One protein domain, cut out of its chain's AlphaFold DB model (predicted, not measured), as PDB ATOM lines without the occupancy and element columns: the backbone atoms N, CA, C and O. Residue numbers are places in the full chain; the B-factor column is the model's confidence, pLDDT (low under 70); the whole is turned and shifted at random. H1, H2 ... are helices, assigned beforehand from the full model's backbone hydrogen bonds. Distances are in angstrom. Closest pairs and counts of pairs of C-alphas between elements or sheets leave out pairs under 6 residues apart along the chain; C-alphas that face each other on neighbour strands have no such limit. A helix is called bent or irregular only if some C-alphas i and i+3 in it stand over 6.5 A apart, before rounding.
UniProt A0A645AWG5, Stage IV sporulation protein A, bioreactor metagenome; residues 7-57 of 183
ATOM      1  N   GLU A   7     -56.859   7.194 101.004       81.25
ATOM      2  CA  GLU A   7     -56.711   6.736 102.391       81.25
ATOM      3  C   GLU A   7     -56.109   5.324 102.505       81.25
ATOM      4  O   GLU A   7     -55.253   5.077 103.355       81.25
ATOM      5  N   LEU A   8     -56.504   4.388 101.630       86.81
ATOM      6  CA  LEU A   8     -55.941   3.032 101.623       86.81
ATOM      7  C   LEU A   8     -54.488   3.028 101.144       86.81
ATOM      8  O   LEU A   8     -53.690   2.228 101.634       86.81
ATOM      9  N   PHE A   9     -54.135   3.925 100.221       89.56
ATOM     10  CA  PHE A   9     -52.756   4.100  99.774       89.56
ATOM     11  C   PHE A   9     -51.857   4.567 100.924       89.56
ATOM     12  O   PHE A   9     -50.870   3.897 101.227       89.56
ATOM     13  N   TYR A  10     -52.229   5.647 101.617       90.62
ATOM     14  CA  TYR A  10     -51.442   6.196 102.727       90.62
ATOM     15  C   TYR A  10     -51.335   5.246 103.917       90.62
ATOM     16  O   TYR A  10     -50.261   5.098 104.505       90.62
ATOM     17  N   ARG A  11     -52.416   4.524 104.225       89.56
ATOM     18  CA  ARG A  11     -52.396   3.483 105.251       89.56
ATOM     19  C   ARG A  11     -51.429   2.356 104.899       89.56
ATOM     20  O   ARG A  11     -50.586   2.007 105.719       89.56
ATOM     21  N   THR A  12     -51.513   1.827 103.680       91.62
ATOM     22  CA  THR A  12     -50.618   0.749 103.227       91.62
ATOM     23  C   THR A  12     -49.164   1.217 103.214       91.62
ATOM     24  O   THR A  12     -48.277   0.497 103.667       91.62
ATOM     25  N   LEU A  13     -48.909   2.436 102.731       90.25
ATOM     26  CA  LEU A  13     -47.581   3.038 102.743       90.25
ATOM     27  C   LEU A  13     -47.034   3.145 104.167       90.25
ATOM     28  O   LEU A  13     -45.875   2.805 104.401       90.25
ATOM     29  N   SER A  14     -47.860   3.584 105.115       92.69
ATOM     30  CA  SER A  14     -47.444   3.721 106.507       92.69
ATOM     31  C   SER A  14     -47.132   2.372 107.151       92.69
ATOM     32  O   SER A  14     -46.105   2.221 107.811       92.69
ATOM     33  N   GLU A  15     -47.970   1.363 106.901       93.31
ATOM     34  CA  GLU A  15     -47.773  -0.005 107.394       93.31
ATOM     35  C   GLU A  15     -46.486  -0.641 106.838       93.31
ATOM     36  O   GLU A  15     -45.751  -1.285 107.580       93.31
ATOM     37  N   GLN A  16     -46.186  -0.442 105.551       92.62
ATOM     38  CA  GLN A  16     -45.020  -1.053 104.896       92.62
ATOM     39  C   GLN A  16     -43.711  -0.314 105.174       92.62
ATOM     40  O   GLN A  16     -42.661  -0.935 105.320       92.62
ATOM     41  N   SER A  17     -43.749   1.018 105.208       90.25
ATOM     42  CA  SER A  17     -42.544   1.835 105.376       90.25
ATOM     43  C   SER A  17     -42.185   2.093 106.840       90.25
ATOM     44  O   SER A  17     -41.055   2.481 107.127       90.25
ATOM     45  N   GLY A  18     -43.135   1.911 107.765       92.06
ATOM     46  CA  GLY A  18     -42.988   2.266 109.176       92.06
ATOM     47  C   GLY A  18     -43.044   3.775 109.452       92.06
ATOM     48  O   GLY A  18     -42.913   4.188 110.605       92.06
ATOM     49  N   PHE A  19     -43.243   4.611 108.427       92.94
ATOM     50  CA  PHE A  19     -43.429   6.052 108.578       92.94
ATOM     51  C   PHE A  19     -44.913   6.396 108.661       92.94
ATOM     52  O   PHE A  19     -45.714   5.875 107.900       92.94
ATOM     53  N   SER A  20     -45.290   7.320 109.542       91.31
ATOM     54  CA  SER A  20     -46.653   7.853 109.548       91.31
ATOM     55  C   SER A  20     -46.828   8.822 108.379       91.31
ATOM     56  O   SER A  20     -46.200   9.880 108.380       91.31
ATOM     57  N   VAL A  21     -47.668   8.473 107.406       92.62
ATOM     58  CA  VAL A  21     -48.021   9.324 106.260       92.62
ATOM     59  C   VAL A  21     -49.540   9.395 106.177       92.62
ATOM     60  O   VAL A  21     -50.173   8.375 105.910       92.62
ATOM     61  N   ALA A  22     -50.132  10.564 106.432       89.62
ATOM     62  CA  ALA A  22     -51.582  10.748 106.373       89.62
ATOM     63  C   ALA A  22     -52.058  11.321 105.028       89.62
ATOM     64  O   ALA A  22     -53.178  11.027 104.609       89.62
ATOM     65  N   ASP A  23     -51.219  12.112 104.352       89.81
ATOM     66  CA  ASP A  23     -51.563  12.792 103.103       89.81
ATOM     67  C   ASP A  23     -50.350  13.056 102.179       89.81
ATOM     68  O   ASP A  23     -49.213  12.659 102.453       89.81
ATOM     69  N   ASP A  24     -50.607  13.728 101.049       91.94
ATOM     70  CA  ASP A  24     -49.590  14.119 100.064       91.94
ATOM     71  C   ASP A  24     -48.527  15.066 100.654       91.94
ATOM     72  O   ASP A  24     -47.364  15.043 100.239       91.94
ATOM     73  N   GLY A  25     -48.907  15.913 101.615       92.69
ATOM     74  CA  GLY A  25     -48.006  16.851 102.279       92.69
ATOM     75  C   GLY A  25     -47.010  16.126 103.179       92.69
ATOM     76  O   GLY A  25     -45.801  16.367 103.087       92.69
ATOM     77  N   ASP A  26     -47.500  15.181 103.980       92.25
ATOM     78  CA  ASP A  26     -46.674  14.281 104.786       92.25
ATOM     79  C   ASP A  26     -45.723  13.472 103.907       92.25
ATOM     80  O   ASP A  26     -44.530  13.366 104.206       92.25
ATOM     81  N   LEU A  27     -46.227  12.946 102.789       92.94
ATOM     82  CA  LEU A  27     -45.423  12.188 101.838       92.94
ATOM     83  C   LEU A  27     -44.305  13.046 101.241       92.94
ATOM     84  O   LEU A  27     -43.151  12.617 101.197       92.94
ATOM     85  N   MET A  28     -44.617  14.268 100.810       94.88
ATOM     86  CA  MET A  28     -43.627  15.190 100.254       94.88
ATOM     87  C   MET A  28     -42.557  15.560 101.289       94.88
ATOM     88  O   MET A  28     -41.361  15.561 100.986       94.88
ATOM     89  N   SER A  29     -42.972  15.826 102.529       94.56
ATOM     90  CA  SER A  29     -42.068  16.106 103.648       94.56
ATOM     91  C   SER A  29     -41.149  14.916 103.940       94.56
ATOM     92  O   SER A  29     -39.930  15.078 104.069       94.56
ATOM     93  N   LEU A  30     -41.703  13.701 103.965       94.81
ATOM     94  CA  LEU A  30     -40.949  12.467 104.153       94.81
ATOM     95  C   LEU A  30     -39.930  12.252 103.031       94.81
ATOM     96  O   LEU A  30     -38.756  12.030 103.320       94.81
ATOM     97  N   LEU A  31     -40.342  12.357 101.766       95.19
ATOM     98  CA  LEU A  31     -39.450  12.188 100.617       95.19
ATOM     99  C   LEU A  31     -38.322  13.221 100.615       95.19
ATOM    100  O   LEU A  31     -37.172  12.866 100.367       95.19
ATOM    101  N   THR A  32     -38.620  14.473 100.958       95.88
ATOM    102  CA  THR A  32     -37.608  15.536 101.063       95.88
ATOM    103  C   THR A  32     -36.577  15.206 102.140       95.88
ATOM    104  O   THR A  32     -35.374  15.285 101.899       95.88
ATOM    105  N   ARG A  33     -37.030  14.755 103.316       95.00
ATOM    106  CA  ARG A  33     -36.137  14.318 104.398       95.00
ATOM    107  C   ARG A  33     -35.303  13.104 103.996       95.00
ATOM    108  O   ARG A  33     -34.103  13.077 104.255       95.00
ATOM    109  N   LEU A  34     -35.921  12.109 103.360       95.56
ATOM    110  CA  LEU A  34     -35.233  10.905 102.897       95.56
ATOM    111  C   LEU A  34     -34.211  11.217 101.807       95.56
ATOM    112  O   LEU A  34     -33.159  10.590 101.790       95.56
ATOM    113  N   ALA A  35     -34.464  12.203 100.944       96.25
ATOM    114  CA  ALA A  35     -33.485  12.658  99.964       96.25
ATOM    115  C   ALA A  35     -32.228  13.218 100.648       96.25
ATOM    116  O   ALA A  35     -31.117  12.863 100.263       96.25
ATOM    117  N   THR A  36     -32.381  14.022 101.706       95.06
ATOM    118  CA  THR A  36     -31.240  14.496 102.505       95.06
ATOM    119  C   THR A  36     -30.490  13.338 103.162       95.06
ATOM    120  O   THR A  36     -29.269  13.261 103.048       95.06
ATOM    121  N   VAL A  37     -31.205  12.402 103.797       96.06
ATOM    122  CA  VAL A  37     -30.591  11.220 104.427       96.06
ATOM    123  C   VAL A  37     -29.849  10.369 103.402       96.06
ATOM    124  O   VAL A  37     -28.737   9.925 103.671       96.06
ATOM    125  N   LYS A  38     -30.437  10.163 102.220       95.50
ATOM    126  CA  LYS A  38     -29.818   9.409 101.134       95.50
ATOM    127  C   LYS A  38     -28.512  10.064 100.698       95.50
ATOM    128  O   LYS A  38     -27.518   9.363 100.596       95.50
ATOM    129  N   THR A  39     -28.495  11.379 100.492       92.38
ATOM    130  CA  THR A  39     -27.276  12.102 100.107       92.38
ATOM    131  C   THR A  39     -26.164  11.931 101.140       92.38
ATOM    132  O   THR A  39     -25.028  11.658 100.768       92.38
ATOM    133  N   GLU A  40     -26.473  12.033 102.434       91.00
ATOM    134  CA  GLU A  40     -25.472  11.822 103.488       91.00
ATOM    135  C   GLU A  40     -25.030  10.355 103.595       91.00
ATOM    136  O   GLU A  40     -23.849  10.075 103.794       91.00
ATOM    137  N   TYR A  41     -25.949   9.404 103.411       94.69
ATOM    138  CA  TYR A  41     -25.617   7.980 103.388       94.69
ATOM    139  C   TYR A  41     -24.745   7.612 102.184       94.69
ATOM    140  O   TYR A  41     -23.763   6.893 102.344       94.69
ATOM    141  N   ASP A  42     -25.060   8.127 100.995       92.56
ATOM    142  CA  ASP A  42     -24.313   7.867  99.763       92.56
ATOM    143  C   ASP A  42     -22.833   8.263  99.913       92.56
ATOM    144  O   ASP A  42     -21.965   7.562  99.394       92.56
ATOM    145  N   LYS A  43     -22.529   9.326 100.679       90.75
ATOM    146  CA  LYS A  43     -21.145   9.735 100.988       90.75
ATOM    147  C   LYS A  43     -20.368   8.645 101.730       90.75
ATOM    148  O   LYS A  43     -19.184   8.457 101.475       90.75
ATOM    149  N   VAL A  44     -21.017   7.919 102.643       95.12
ATOM    150  CA  VAL A  44     -20.362   6.928 103.517       95.12
ATOM    151  C   VAL A  44     -20.565   5.476 103.078       95.12
ATOM    152  O   VAL A  44     -19.867   4.590 103.566       95.12
ATOM    153  N   ALA A  45     -21.501   5.211 102.164       95.62
ATOM    154  CA  ALA A  45     -21.927   3.866 101.783       95.62
ATOM    155  C   ALA A  45     -20.777   2.993 101.255       95.62
ATOM    156  O   ALA A  45     -20.671   1.830 101.639       95.62
ATOM    157  N   GLY A  46     -19.893   3.556 100.423       95.00
ATOM    158  CA  GLY A  46     -18.714   2.847  99.914       95.00
ATOM    159  C   GLY A  46     -17.779   2.406 101.041       95.00
ATOM    160  O   GLY A  46     -17.498   1.221 101.183       95.00
ATOM    161  N   ALA A  47     -17.416   3.340 101.926       96.31
ATOM    162  CA  ALA A  47     -16.567   3.061 103.083       96.31
ATOM    163  C   ALA A  47     -17.177   2.012 104.026       96.31
ATOM    164  O   ALA A  47     -16.459   1.176 104.572       96.31
ATOM    165  N   LEU A  48     -18.503   2.034 104.210       96.81
ATOM    166  CA  LEU A  48     -19.216   1.032 105.004       96.81
ATOM    167  C   LEU A  48     -19.145  -0.369 104.387       96.81
ATOM    168  O   LEU A  48     -19.079  -1.350 105.126       96.81
ATOM    169  N   ASN A  49     -19.165  -0.484 103.062       96.69
ATOM    170  CA  ASN A  49     -18.988  -1.773 102.397       96.69
ATOM    171  C   ASN A  49     -17.533  -2.240 102.513       96.69
ATOM    172  O   ASN A  49     -17.291  -3.359 102.962       96.69
ATOM    173  N   ASP A  50     -16.572  -1.355 102.251       96.81
ATOM    174  CA  ASP A  50     -15.143  -1.671 102.335       96.81
ATOM    175  C   ASP A  50     -14.732  -2.125 103.741       96.81
ATOM    176  O   ASP A  50     -14.029  -3.123 103.896       96.81
ATOM    177  N   VAL A  51     -15.209  -1.449 104.794       97.19
ATOM    178  CA  VAL A  51     -14.899  -1.834 106.180       97.19
ATOM    179  C   VAL A  51     -15.543  -3.168 106.563       97.19
ATOM    180  O   VAL A  51     -14.977  -3.926 107.353       97.19
ATOM    181  N   ARG A  52     -16.706  -3.497 105.992       95.19
ATOM    182  CA  ARG A  52     -17.373  -4.786 106.216       95.19
ATOM    183  C   ARG A  52     -16.646  -5.928 105.529       95.19
ATOM    184  O   ARG A  52     -16.533  -6.987 106.135       95.19
ATOM    185  N   GLU A  53     -16.144  -5.720 104.320       95.31
ATOM    186  CA  GLU A  53     -15.454  -6.760 103.553       95.31
ATOM    187  C   GLU A  53     -13.993  -6.903 103.991       95.31
ATOM    188  O   GLU A  53     -13.546  -7.989 104.355       95.31
ATOM    189  N   ASN A  54     -13.270  -5.788 104.049       95.62
ATOM    190  CA  ASN A  54     -11.814  -5.755 104.173       95.62
ATOM    191  C   ASN A  54     -11.326  -5.308 105.560       95.62
ATOM    192  O   ASN A  54     -10.129  -5.337 105.831       95.62
ATOM    193  N   GLY A  55     -12.229  -4.877 106.445       92.81
ATOM    194  CA  GLY A  55     -11.889  -4.392 107.788       92.81
ATOM    195  C   GLY A  55     -11.439  -2.929 107.849       92.81
ATOM    196  O   GLY A  55     -11.239  -2.401 108.944       92.81
ATOM    197  N   TYR A  56     -11.321  -2.250 106.703       94.12
ATOM    198  CA  TYR A  56     -10.943  -0.841 106.614       94.12
ATOM    199  C   TYR A  56     -11.710  -0.130 105.498       94.12
ATOM    200  O   TYR A  56     -11.730  -0.611 104.369       94.12
ATOM    201  N   GLY A  57     -12.315   1.017 105.802       95.88
ATOM    202  CA  GLY A  57     -13.069   1.822 104.840       95.88
ATOM    203  C   GLY A  57     -12.709   3.297 104.935       95.88
ATOM    204  O   GLY A  57     -12.448   3.807 106.025       95.88
TER     205      GLY A  57
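This is residues 7 to 57 of the 183 residues of the protein "Stage IV sporulation protein A" of bioreactor metagenome (UniProt A0A645AWG5). The model is a long, sharply bent helix with a shorter helix beside its beginning: H1 comes first, a loop of residues 18 to 23 folds back, and H2a then runs as the long shaft, from whose far end H2b turns off at a corner. H1 and H2b lie at the two ends of this shaft and far from each other, with the stretch of H2a between them bare. The printed part has 51 residues with two named helices, H1 then H2, and no named strand; the class is all helix. It is extended, with a radius of gyration of the C-alphas of 15.7 A, and a rod in outline, spanning 47 by 19 by 11 A.

H1, residues 7 to 17, is near H2a, residues 24 to 43, with 5 pairs of C-alphas within 10 A but no pair within 8 A. A short link of 6 residues joins H1 to H2. Residues 31 to 43 of H2a stand free. H2, residues 24 to 54, was assigned as one helix by its hydrogen bonds, but it is bent: C-alphas 43 and 46 are 7.4 A apart. Its second arm, H2b, residues 46 to 54, stands to H2a at a steep tilt of 53 degrees. H1 and H2b are apart. In H1, H2a and H2b every O i to N i+4 pair is within hydrogen-bond range.

H1 begins at C-alpha 7 at (-56.711, 6.736, 102.391) and is 15.3 A long from first to last C-alpha. H2a begins at C-alpha 24 at (-49.590, 14.119, 100.064) and is 28.8 A long. H2b is 11.8 A long and ends at C-alpha 54 at (-11.814, -5.755, 104.173).

The two C-alphas farthest apart, those of Glu 7 and Asn 54, are 46.6 A apart. The printed part has no cut. Its mean pLDDT is 93.2, and no printed residue is under 70.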